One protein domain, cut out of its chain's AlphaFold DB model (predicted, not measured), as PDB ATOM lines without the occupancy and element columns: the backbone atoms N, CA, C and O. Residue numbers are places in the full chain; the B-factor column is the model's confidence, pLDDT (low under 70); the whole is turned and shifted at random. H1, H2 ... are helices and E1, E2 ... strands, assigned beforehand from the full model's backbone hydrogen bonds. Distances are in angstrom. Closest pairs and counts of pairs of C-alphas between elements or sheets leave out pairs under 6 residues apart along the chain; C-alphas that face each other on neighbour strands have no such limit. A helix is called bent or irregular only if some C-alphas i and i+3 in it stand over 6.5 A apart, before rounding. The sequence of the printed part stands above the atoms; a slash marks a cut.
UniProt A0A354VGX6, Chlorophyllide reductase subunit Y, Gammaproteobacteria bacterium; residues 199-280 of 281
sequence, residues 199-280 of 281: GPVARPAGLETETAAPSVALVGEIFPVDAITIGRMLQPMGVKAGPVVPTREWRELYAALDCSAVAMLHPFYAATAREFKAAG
ATOM      1  N   GLY A 199    -152.493-135.185-146.900       90.06
ATOM      2  CA  GLY A 199    -151.398-135.864-146.215       90.06
ATOM      3  C   GLY A 199    -149.994-135.388-146.600       90.06
ATOM      4  O   GLY A 199    -149.820-134.431-147.352       90.06
ATOM      5  N   PRO A 200    -148.952-136.054-146.070       87.88
ATOM      6  CA  PRO A 200    -147.568-135.716-146.379       87.88
ATOM      7  C   PRO A 200    -147.249-135.899-147.868       87.88
ATOM      8  O   PRO A 200    -147.428-136.982-148.421       87.88
ATOM      9  N   VAL A 201    -146.696-134.859-148.489       89.00
ATOM     10  CA  VAL A 201    -146.243-134.874-149.888       89.00
ATOM     11  C   VAL A 201    -144.720-134.925-149.985       89.00
ATOM     12  O   VAL A 201    -143.990-134.469-149.099       89.00
ATOM     13  N   ALA A 202    -144.217-135.470-151.093       82.19
ATOM     14  CA  ALA A 202    -142.786-135.500-151.360       82.19
ATOM     15  C   ALA A 202    -142.236-134.082-151.580       82.19
ATOM     16  O   ALA A 202    -142.759-133.307-152.383       82.19
ATOM     17  N   ARG A 203    -141.131-133.763-150.899       73.69
ATOM     18  CA  ARG A 203    -140.431-132.486-151.074       73.69
ATOM     19  C   ARG A 203    -139.818-132.362-152.479       73.69
ATOM     20  O   ARG A 203    -139.470-133.378-153.089       73.69
ATOM     21  N   PRO A 204    -139.638-131.134-152.997       76.19
ATOM     22  CA  PRO A 204    -138.936-130.910-154.259       76.19
ATOM     23  C   PRO A 204    -137.493-131.399-154.222       76.19
ATOM     24  O   PRO A 204    -136.817-131.311-153.196       76.19
ATOM     25  N   ALA A 205    -137.000-131.847-155.375       68.44
ATOM     26  CA  ALA A 205    -135.585-132.133-155.547       68.44
ATOM     27  C   ALA A 205    -134.782-130.821-155.555       68.44
ATOM     28  O   ALA A 205    -135.201-129.836-156.158       68.44
ATOM     29  N   GLY A 206    -133.622-130.803-154.896       64.12
ATOM     30  CA  GLY A 206    -132.713-129.649-154.913       64.12
ATOM     31  C   GLY A 206    -133.070-128.504-153.961       64.12
ATOM     32  O   GLY A 206    -132.392-127.481-153.986       64.12
ATOM     33  N   LEU A 207    -134.084-128.656-153.101       63.22
ATOM     34  CA  LEU A 207    -134.294-127.711-152.005       63.22
ATOM     35  C   LEU A 207    -133.197-127.911-150.952       63.22
ATOM     36  O   LEU A 207    -133.108-128.976-150.344       63.22
ATOM     37  N   GLU A 208    -132.359-126.895-150.734       58.12
ATOM     38  CA  GLU A 208    -131.325-126.925-149.698       58.12
ATOM     39  C   GLU A 208    -131.970-126.976-148.305       58.12
ATOM     40  O   GLU A 208    -132.407-125.962-147.746       58.12
ATOM     41  N   THR A 209    -132.018-128.180-147.735       53.44
ATOM     42  CA  THR A 209    -132.553-128.463-146.396       53.44
ATOM     43  C   THR A 209    -131.603-128.074-145.267       53.44
ATOM     44  O   THR A 209    -131.971-128.181-144.101       53.44
ATOM     45  N   GLU A 210    -130.380-127.644-145.581       51.44
ATOM     46  CA  GLU A 210    -129.318-127.457-144.583       51.44
ATOM     47  C   GLU A 210    -129.500-126.215-143.706       51.44
ATOM     48  O   GLU A 210    -128.888-126.103-142.648       51.44
ATOM     49  N   THR A 211    -130.372-125.285-144.094       55.81
ATOM     50  CA  THR A 211    -130.618-124.066-143.318       55.81
ATOM     51  C   THR A 211    -132.111-123.892-143.059       55.81
ATOM     52  O   THR A 211    -132.882-123.645-143.987       55.81
ATOM     53  N   ALA A 212    -132.497-123.974-141.779       70.12
ATOM     54  CA  ALA A 212    -133.845-123.751-141.237       70.12
ATOM     55  C   ALA A 212    -134.319-122.282-141.336       70.12
ATOM     56  O   ALA A 212    -135.111-121.812-140.523       70.12
ATOM     57  N   ALA A 213    -133.779-121.531-142.295       83.25
ATOM     58  CA  ALA A 213    -134.111-120.136-142.505       83.25
ATOM     59  C   ALA A 213    -135.538-120.011-143.070       83.25
ATOM     60  O   ALA A 213    -135.897-120.792-143.959       83.25
ATOM     61  N   PRO A 214    -136.329-119.027-142.605       91.19
ATOM     62  CA  PRO A 214    -137.637-118.735-143.181       91.19
ATOM     63  C   PRO A 214    -137.508-118.409-144.674       91.19
ATOM     64  O   PRO A 214    -136.526-117.800-145.110       91.19
ATOM     65  N   SER A 215    -138.503-118.813-145.460       91.81
ATOM     66  CA  SER A 215    -138.541-118.594-146.907       91.81
ATOM     67  C   SER A 215    -139.698-117.676-147.304       91.81
ATOM     68  O   SER A 215    -140.755-117.670-146.669       91.81
ATOM     69  N   VAL A 216    -139.495-116.893-148.364       95.06
ATOM     70  CA  VAL A 216    -140.523-116.028-148.960       95.06
ATOM     71  C   VAL A 216    -140.874-116.554-150.345       95.06
ATOM     72  O   VAL A 216    -140.023-116.520-151.234       95.06
ATOM     73  N   ALA A 217    -142.103-117.028-150.541       95.62
ATOM     74  CA  ALA A 217    -142.592-117.385-151.872       95.62
ATOM     75  C   ALA A 217    -142.773-116.113-152.712       95.62
ATOM     76  O   ALA A 217    -143.263-115.100-152.211       95.62
ATOM     77  N   LEU A 218    -142.374-116.147-153.982       96.75
ATOM     78  CA  LEU A 218    -142.456-114.991-154.878       96.75
ATOM     79  C   LEU A 218    -143.585-115.212-155.884       96.75
ATOM     80  O   LEU A 218    -143.541-116.176-156.639       96.75
ATOM     81  N   VAL A 219    -144.582-114.331-155.931       97.44
ATOM     82  CA  VAL A 219    -145.731-114.471-156.838       97.44
ATOM     83  C   VAL A 219    -145.653-113.423-157.936       97.44
ATOM     84  O   VAL A 219    -145.782-112.223-157.687       97.44
ATOM     85  N   GLY A 220    -145.416-113.877-159.162       95.00
ATOM     86  CA  GLY A 220    -145.199-113.016-160.315       95.00
ATOM     87  C   GLY A 220    -144.346-113.673-161.396       95.00
ATOM     88  O   GLY A 220    -143.499-114.524-161.141       95.00
ATOM     89  N   GLU A 221    -144.538-113.225-162.634       89.50
ATOM     90  CA  GLU A 221    -143.678-113.587-163.765       89.50
ATOM     91  C   GLU A 221    -142.441-112.687-163.784       89.50
ATOM     92  O   GLU A 221    -142.406-111.675-164.478       89.50
ATOM     93  N   ILE A 222    -141.441-113.045-162.989       90.75
ATOM     94  CA  ILE A 222    -140.175-112.312-162.914       90.75
ATOM     95  C   ILE A 222    -139.098-112.968-163.778       90.75
ATOM     96  O   ILE A 222    -139.124-114.180-164.033       90.75
ATOM     97  N   PHE A 223    -138.118-112.184-164.223       89.06
ATOM     98  CA  PHE A 223    -136.982-112.738-164.946       89.06
ATOM     99  C   PHE A 223    -136.084-113.551-164.000       89.06
ATOM    100  O   PHE A 223    -136.014-113.268-162.802       89.06
ATOM    101  N   PRO A 224    -135.325-114.540-164.509       85.31
ATOM    102  CA  PRO A 224    -134.412-115.325-163.673       85.31
ATOM    103  C   PRO A 224    -133.420-114.477-162.858       85.31
ATOM    104  O   PRO A 224    -133.079-114.832-161.733       85.31
ATOM    105  N   VAL A 225    -132.979-113.338-163.404       91.69
ATOM    106  CA  VAL A 225    -132.070-112.403-162.717       91.69
ATOM    107  C   VAL A 225    -132.760-111.686-161.555       91.69
ATOM    108  O   VAL A 225    -132.112-111.432-160.537       91.69
ATOM    109  N   ASP A 226    -134.060-111.415-161.657       93.62
ATOM    110  CA  ASP A 226    -134.830-110.773-160.590       93.62
ATOM    111  C   ASP A 226    -134.898-111.690-159.368       93.62
ATOM    112  O   ASP A 226    -134.613-111.249-158.259       93.62
ATOM    113  N   ALA A 227    -135.158-112.990-159.565       89.88
ATOM    114  CA  ALA A 227    -135.189-113.971-158.477       89.88
ATOM    115  C   ALA A 227    -133.840-114.056-157.735       89.88
ATOM    116  O   ALA A 227    -133.796-114.048-156.504       89.88
ATOM    117  N   ILE A 228    -132.724-114.064-158.479       91.19
ATOM    118  CA  ILE A 228    -131.366-114.049-157.906       91.19
ATOM    119  C   ILE A 228    -131.124-112.753-157.121       91.19
ATOM    120  O   ILE A 228    -130.535-112.773-156.039       91.19
ATOM    121  N   THR A 229    -131.570-111.623-157.664       95.31
ATOM    122  CA  THR A 229    -131.381-110.302-157.055       95.31
ATOM    123  C   THR A 229    -132.189-110.170-155.766       95.31
ATOM    124  O   THR A 229    -131.633-109.768-154.746       95.31
ATOM    125  N   ILE A 230    -133.454-110.596-155.775       95.06
ATOM    126  CA  ILE A 230    -134.312-110.652-154.588       95.06
ATOM    127  C   ILE A 230    -133.685-111.565-153.528       95.06
ATOM    128  O   ILE A 230    -133.569-111.168-152.372       95.06
ATOM    129  N   GLY A 231    -133.187-112.745-153.913       92.75
ATOM    130  CA  GLY A 231    -132.488-113.646-152.992       92.75
ATOM    131  C   GLY A 231    -131.284-112.992-152.306       92.75
ATOM    132  O   GLY A 231    -131.131-113.098-151.091       92.75
ATOM    133  N   ARG A 232    -130.466-112.238-153.055       94.31
ATOM    134  CA  ARG A 232    -129.329-111.478-152.499       94.31
ATOM    135  C   ARG A 232    -129.761-110.349-151.565       94.31
ATOM    136  O   ARG A 232    -129.037-110.049-150.622       94.31
ATOM    137  N   MET A 233    -130.914-109.730-151.813       95.06
ATOM    138  CA  MET A 233    -131.473-108.700-150.932       95.06
ATOM    139  C   MET A 233    -132.021-109.289-149.626       95.06
ATOM    140  O   MET A 233    -131.905-108.651-148.583       95.06
ATOM    141  N   LEU A 234    -132.578-110.503-149.665       93.75
ATOM    142  CA  LEU A 234    -133.121-111.193-148.489       93.75
ATOM    143  C   LEU A 234    -132.034-111.831-147.608       93.75
ATOM    144  O   LEU A 234    -132.205-111.928-146.392       93.75
ATOM    145  N   GLN A 235    -130.897-112.220-148.194       92.06
ATOM    146  CA  GLN A 235    -129.829-112.938-147.492       92.06
ATOM    147  C   GLN A 235    -129.325-112.235-146.209       92.06
ATOM    148  O   GLN A 235    -129.223-112.915-145.185       92.06
ATOM    149  N   PRO A 236    -129.055-110.909-146.177       93.75
ATOM    150  CA  PRO A 236    -128.642-110.217-144.951       93.75
ATOM    151  C   PRO A 236    -129.699-110.223-143.836       93.75
ATOM    152  O   PRO A 236    -129.355-110.016-142.676       93.75
ATOM    153  N   MET A 237    -130.972-110.464-144.170       93.56
ATOM    154  CA  MET A 237    -132.082-110.566-143.214       93.56
ATOM    155  C   MET A 237    -132.240-111.986-142.646       93.56
ATOM    156  O   MET A 237    -133.129-112.221-141.832       93.56
ATOM    157  N   GLY A 238    -131.411-112.947-143.078       91.62
ATOM    158  CA  GLY A 238    -131.537-114.354-142.692       91.62
ATOM    159  C   GLY A 238    -132.742-115.057-143.324       91.62
ATOM    160  O   GLY A 238    -133.177-116.090-142.822       91.62
ATOM    161  N   VAL A 239    -133.285-114.498-144.409       92.44
ATOM    162  CA  VAL A 239    -134.459-115.003-145.130       92.44
ATOM    163  C   VAL A 239    -134.026-115.528-146.496       92.44
ATOM    164  O   VAL A 239    -133.161-114.948-147.153       92.44
ATOM    165  N   LYS A 240    -134.634-116.625-146.946       91.25
ATOM    166  CA  LYS A 240    -134.408-117.187-148.281       91.25
ATOM    167  C   LYS A 240    -135.499-116.758-149.257       91.25
ATOM    168  O   LYS A 240    -136.675-116.714-148.901       91.25
ATOM    169  N   ALA A 241    -135.128-116.537-150.514       91.81
ATOM    170  CA  ALA A 241    -136.107-116.549-151.598       91.81
ATOM    171  C   ALA A 241    -136.577-117.995-151.823       91.81
ATOM    172  O   ALA A 241    -135.760-118.887-152.051       91.81
ATOM    173  N   GLY A 242    -137.881-118.222-151.704       89.44
ATOM    174  CA  GLY A 242    -138.534-119.482-152.038       89.44
ATOM    175  C   GLY A 242    -138.823-119.601-153.540       89.44
ATOM    176  O   GLY A 242    -138.374-118.767-154.334       89.44
ATOM    177  N   PRO A 243    -139.579-120.634-153.947       91.00
ATOM    178  CA  PRO A 243    -139.993-120.801-155.334       91.00
ATOM    179  C   PRO A 243    -140.798-119.606-155.857       91.00
ATOM    180  O   PRO A 243    -141.493-118.914-155.107       91.00
ATOM    181  N   VAL A 244    -140.714-119.396-157.171       94.56
ATOM    182  CA  VAL A 244    -141.539-118.421-157.890       94.56
ATOM    183  C   VAL A 244    -142.817-119.112-158.362       94.56
ATOM    184  O   VAL A 244    -142.732-120.163-158.991       94.56
ATOM    185  N   VAL A 245    -143.979-118.515-158.103       96.06
ATOM    186  CA  VAL A 245    -145.279-118.921-158.650       96.06
ATOM    187  C   VAL A 245    -145.669-117.914-159.743       96.06
ATOM    188  O   VAL A 245    -145.731-116.718-159.443       96.06
ATOM    189  N   PRO A 246    -145.915-118.337-160.999       95.44
ATOM    190  CA  PRO A 246    -146.049-119.718-161.481       95.44
ATOM    191  C   PRO A 246    -144.731-120.509-161.529       95.44
ATOM    192  O   PRO A 246    -143.691-119.997-161.956       95.44
ATOM    193  N   THR A 247    -144.794-121.778-161.116       93.62
ATOM    194  CA  THR A 247    -143.629-122.656-160.941       93.62
ATOM    195  C   THR A 247    -143.172-123.316-162.244       93.62
ATOM    196  O   THR A 247    -143.791-123.197-163.305       93.62
ATOM    197  N   ARG A 248    -142.017-123.988-162.202       92.06
ATOM    198  CA  ARG A 248    -141.470-124.768-163.322       92.06
ATOM    199  C   ARG A 248    -141.677-126.264-163.155       92.06
ATOM    200  O   ARG A 248    -141.588-126.978-164.151       92.06
ATOM    201  N   GLU A 249    -141.919-126.730-161.941       93.25
ATOM    202  CA  GLU A 249    -142.172-128.132-161.609       93.25
ATOM    203  C   GLU A 249    -143.327-128.223-160.614       93.25
ATOM    204  O   GLU A 249    -143.536-127.300-159.824       93.25
ATOM    205  N   TRP A 250    -144.065-129.338-160.625       94.69
ATOM    206  CA  TRP A 250    -145.215-129.510-159.729       94.69
ATOM    207  C   TRP A 250    -144.819-129.389-158.265       94.69
ATOM    208  O   TRP A 250    -145.407-128.626-157.507       94.69
ATOM    209  N   ARG A 251    -143.745-130.079-157.877       92.44
ATOM    210  CA  ARG A 251    -143.312-130.119-156.479       92.44
ATOM    211  C   ARG A 251    -142.957-128.735-155.934       92.44
ATOM    212  O   ARG A 251    -143.153-128.496-154.747       92.44
ATOM    213  N   GLU A 252    -142.481-127.810-156.770       93.62
ATOM    214  CA  GLU A 252    -142.194-126.431-156.349       93.62
ATOM    215  C   GLU A 252    -143.431-125.726-155.764       93.62
ATOM    216  O   GLU A 252    -143.262-124.854-154.917       93.62
ATOM    217  N   LEU A 253    -144.655-126.128-156.137       95.50
ATOM    218  CA  LEU A 253    -145.893-125.623-155.532       95.50
ATOM    219  C   LEU A 253    -145.959-125.968-154.041       95.50
ATOM    220  O   LEU A 253    -146.293-125.115-153.225       95.50
ATOM    221  N   TYR A 254    -145.560-127.185-153.663       94.50
ATOM    222  CA  TYR A 254    -145.524-127.591-152.258       94.50
ATOM    223  C   TYR A 254    -144.514-126.777-151.455       94.50
ATOM    224  O   TYR A 254    -144.794-126.383-150.329       94.50
ATOM    225  N   ALA A 255    -143.349-126.483-152.034       91.31
ATOM    226  CA  ALA A 255    -142.367-125.626-151.374       91.31
ATOM    227  C   ALA A 255    -142.778-124.153-151.345       91.31
ATOM    228  O   ALA A 255    -142.416-123.451-150.405       91.31
ATOM    229  N   ALA A 256    -143.540-123.680-152.334       94.25
ATOM    230  CA  ALA A 256    -144.156-122.364-152.269       94.25
ATOM    231  C   ALA A 256    -145.157-122.307-151.106       94.25
ATOM    232  O   ALA A 256    -145.153-121.345-150.349       94.25
ATOM    233  N   LEU A 257    -145.948-123.365-150.906       94.62
ATOM    234  CA  LEU A 257    -146.877-123.497-149.781       94.62
ATOM    235  C   LEU A 257    -146.178-123.737-148.432       94.62
ATOM    236  O   LEU A 257    -146.786-123.490-147.395       94.62
ATOM    237  N   ASP A 258    -144.913-124.155-148.402       92.00
ATOM    238  CA  ASP A 258    -144.073-124.267-147.194       92.00
ATOM    239  C   ASP A 258    -143.267-122.977-146.915       92.00
ATOM    240  O   ASP A 258    -142.126-123.015-146.456       92.00
ATOM    241  N   CYS A 259    -143.836-121.809-147.238       92.94
ATOM    242  CA  CYS A 259    -143.209-120.511-146.989       92.94
ATOM    243  C   CYS A 259    -143.596-119.892-145.639       92.94
ATOM    244  O   CYS A 259    -144.637-120.195-145.061       92.94
ATOM    245  N   SER A 260    -142.777-118.952-145.161       94.25
ATOM    246  CA  SER A 260    -143.087-118.112-143.994       94.25
ATOM    247  C   SER A 260    -143.835-116.828-144.357       94.25
ATOM    248  O   SER A 260    -144.505-116.260-143.502       94.25
ATOM    249  N   ALA A 261    -143.700-116.357-145.598       95.19
ATOM    250  CA  ALA A 261    -144.436-115.216-146.131       95.19
ATOM    251  C   ALA A 261    -144.521-115.292-147.661       95.19
ATOM    252  O   ALA A 261    -143.719-115.972-148.307       95.19
ATOM    253  N   VAL A 262    -145.457-114.543-148.239       97.25
ATOM    254  CA  VAL A 262    -145.673-114.464-149.688       97.25
ATOM    255  C   VAL A 262    -145.443-113.031-150.163       97.25
ATOM    256  O   VAL A 262    -146.050-112.091-149.655       97.25
ATOM    257  N   ALA A 263    -144.576-112.854-151.156       96.88
ATOM    258  CA  ALA A 263    -144.365-111.579-151.829       96.88
ATOM    259  C   ALA A 263    -145.171-111.540-153.134       96.88
ATOM    260  O   ALA A 263    -144.791-112.157-154.129       96.88
ATOM    261  N   MET A 264    -146.270-110.785-153.138       96.62
ATOM    262  CA  MET A 264    -147.089-110.531-154.328       96.62
ATOM    263  C   MET A 264    -146.422-109.459-155.200       96.62
ATOM    264  O   MET A 264    -146.646-108.266-155.010       96.62
ATOM    265  N   LEU A 265    -145.555-109.874-156.125       95.81
ATOM    266  CA  LEU A 265    -144.762-108.962-156.958       95.81
ATOM    267  C   LEU A 265    -145.582-108.352-158.101       95.81
ATOM    268  O   LEU A 265    -145.315-107.229-158.519       95.81
ATOM    269  N   HIS A 266    -146.574-109.086-158.607       93.50
ATOM    270  CA  HIS A 266    -147.481-108.627-159.659       93.50
ATOM    271  C   HIS A 266    -148.926-108.516-159.150       93.50
ATOM    272  O   HIS A 266    -149.362-109.373-158.380       93.50
ATOM    273  N   PRO A 267    -149.701-107.518-159.621       89.75
ATOM    274  CA  PRO A 267    -151.031-107.227-159.079       89.75
ATOM    275  C   PRO A 267    -152.121-108.211-159.526       89.75
ATOM    276  O   PRO A 267    -153.184-108.249-158.924       89.75
ATOM    277  N   PHE A 268    -151.869-109.010-160.565       90.56
ATOM    278  CA  PHE A 268    -152.889-109.826-161.236       90.56
ATOM    279  C   PHE A 268    -153.185-111.173-160.556       90.56
ATOM    280  O   PHE A 268    -154.028-111.918-161.037       90.56
ATOM    281  N   TYR A 269    -152.473-111.520-159.479       96.56
ATOM    282  CA  TYR A 269    -152.490-112.863-158.887       96.56
ATOM    283  C   TYR A 269    -153.515-113.028-157.750       96.56
ATOM    284  O   TYR A 269    -153.165-113.401-156.627       96.56
ATOM    285  N   ALA A 270    -154.778-112.691-158.015       96.88
ATOM    286  CA  ALA A 270    -155.846-112.687-157.016       96.88
ATOM    287  C   ALA A 270    -156.249-114.101-156.553       96.88
ATOM    288  O   ALA A 270    -156.335-114.347-155.345       96.88
ATOM    289  N   ALA A 271    -156.433-115.041-157.482       97.50
ATOM    290  CA  ALA A 271    -156.755-116.435-157.189       97.50
ATOM    291  C   ALA A 271    -155.601-117.126-156.459       97.50
ATOM    292  O   ALA A 271    -155.799-117.737-155.410       97.50
ATOM    293  N   THR A 272    -154.369-116.932-156.931       98.25
ATOM    294  CA  THR A 272    -153.165-117.433-156.256       98.25
ATOM    295  C   THR A 272    -153.054-116.886-154.828       98.25
ATOM    296  O   THR A 272    -152.767-117.636-153.894       98.25
ATOM    297  N   ALA A 273    -153.333-115.593-154.616       97.81
ATOM    298  CA  ALA A 273    -153.342-115.001-153.277       97.81
ATOM    299  C   ALA A 273    -154.413-115.616-152.364       97.81
ATOM    300  O   ALA A 273    -154.170-115.769-151.165       97.81
ATOM    301  N   ARG A 274    -155.594-115.967-152.895       97.56
ATOM    302  CA  ARG A 274    -156.618-116.680-152.117       97.56
ATOM    303  C   ARG A 274    -156.135-118.052-151.670       97.56
ATOM    304  O   ARG A 274    -156.336-118.382-150.506       97.56
ATOM    305  N   GLU A 275    -155.466-118.807-152.536       98.31
ATOM    306  CA  GLU A 275    -154.962-120.136-152.173       98.31
ATOM    307  C   GLU A 275    -153.865-120.069-151.103       98.31
ATOM    308  O   GLU A 275    -153.882-120.856-150.156       98.31
ATOM    309  N   PHE A 276    -152.970-119.079-151.168       98.06
ATOM    310  CA  PHE A 276    -152.006-118.836-150.089       98.06
ATOM    311  C   PHE A 276    -152.687-118.492-148.759       98.06
ATOM    312  O   PHE A 276    -152.370-119.101-147.736       98.06
ATOM    313  N   LYS A 277    -153.677-117.591-148.776       97.19
ATOM    314  CA  LYS A 277    -154.465-117.262-147.577       97.19
ATOM    315  C   LYS A 277    -155.194-118.487-147.024       97.19
ATOM    316  O   LYS A 277    -155.202-118.696-145.813       97.19
ATOM    317  N   ALA A 278    -155.768-119.319-147.893       97.12
ATOM    318  CA  ALA A 278    -156.434-120.564-147.512       97.12
ATOM    319  C   ALA A 278    -155.458-121.596-146.914       97.12
ATOM    320  O   ALA A 278    -155.853-122.401-146.074       97.12
ATOM    321  N   ALA A 279    -154.179-121.551-147.301       95.25
ATOM    322  CA  ALA A 279    -153.099-122.332-146.698       95.25
ATOM    323  C   ALA A 279    -152.525-121.712-145.404       95.25
ATOM    324  O   ALA A 279    -151.610-122.284-144.809       95.25
ATOM    325  N   GLY A 280    -153.041-120.562-144.951       94.50
ATOM    326  CA  GLY A 280    -152.560-119.862-143.758       94.50
ATOM    327  C   GLY A 280    -151.215-119.157-143.951       94.50
ATOM    328  O   GLY A 280    -150.434-119.074-143.000       94.50
TER     329      GLY A 280
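This is residues 199 to 280 of the 281 residues of the protein "Chlorophyllide reductase subunit Y" of Gammaproteobacteria bacterium (UniProt A0A354VGX6). A small three-stranded sheet forms the middle layer, with H1 over one face and H2 and H3 over the other. The unnamed stretch of residues 199 to 214 leads in along the outside to E1. The printed part has 82 residues with three named helices and three named strands, in the order E1, H1, E2, H2, E3, H3; the sheet, in the order E2, E1, E3, is parallel, and the class is mixed, helices and strands. The whole is compact, with a radius of gyration of the C-alphas of 12.3 A, and rounded, spanning 31 by 31 by 22 A.

Go past residues 199 to 214 to the inner strand E1, residues 215 to 219. Its neighbour on one edge is E2, residues 240 to 245, parallel at 28 degrees; look at N 242 and O 216, 2.8 A apart. Its neighbour on the other edge is E3, residues 261 to 264, parallel at 22 degrees, with N 219 and O 263 2.8 A apart. H1, residues 224 to 237, is on the sheet at a height of 8.9 A and runs along the strands, at 24 degrees to E2 on the local plane; their closest C-alphas are those of Gly 231 and Ala 241, 4.8 A apart. E1, H1 and E2 make a strand-helix-strand unit, two parallel neighbour strands with a helix between, and its crossover is right-handed. On the opposite face find H2, residues 250 to 257, at a height of 8.5 A and slantwise to the strands, at 56 degrees to E2 on the local plane; the closest C-alphas of H2 and E2 are those of Ala 256 and Pro 243, 5.4 A apart. E2, H2 and E3 make a split unit, with E1 between its strands, also right-handed in its crossover. H3, residues 270 to 278, is on the same face as H2, at a height of 10.0 A, and runs along the strands, at 1 degrees to E1 on the local plane. H2 and H3 are close but not clearly touching, with the C-alphas of Leu 257 and Phe 276 6.9 A apart. H1 is apart from H2 and H3. Every O i to N i+4 pair is within hydrogen-bond range in H3, against 8 of 10 in H1 and 3 of 4 in H2.

Find C-alpha 215 at (-138.541, -118.594, -146.907), where E1 begins its 12.9 A. H1 runs 21.1 A from C-alpha 224 at (-134.412, -115.325, -163.673) and is irregular, but only just: C-alphas 233 and 236 are 6.8 A apart. E2 spans 15.1 A, H2 11.7 A and E3 9.8 A. H3 spans 12.4 A and ends at C-alpha 278, (-156.434, -120.564, -147.512).

The C-alphas of Gly 199 and Val 225 are the two farthest apart, at 34.6 A. The printed part has no cut, and the five links between named elements are tight. The mean pLDDT of the printed part is 89.8; look for values under 70 at residues 205 to 211.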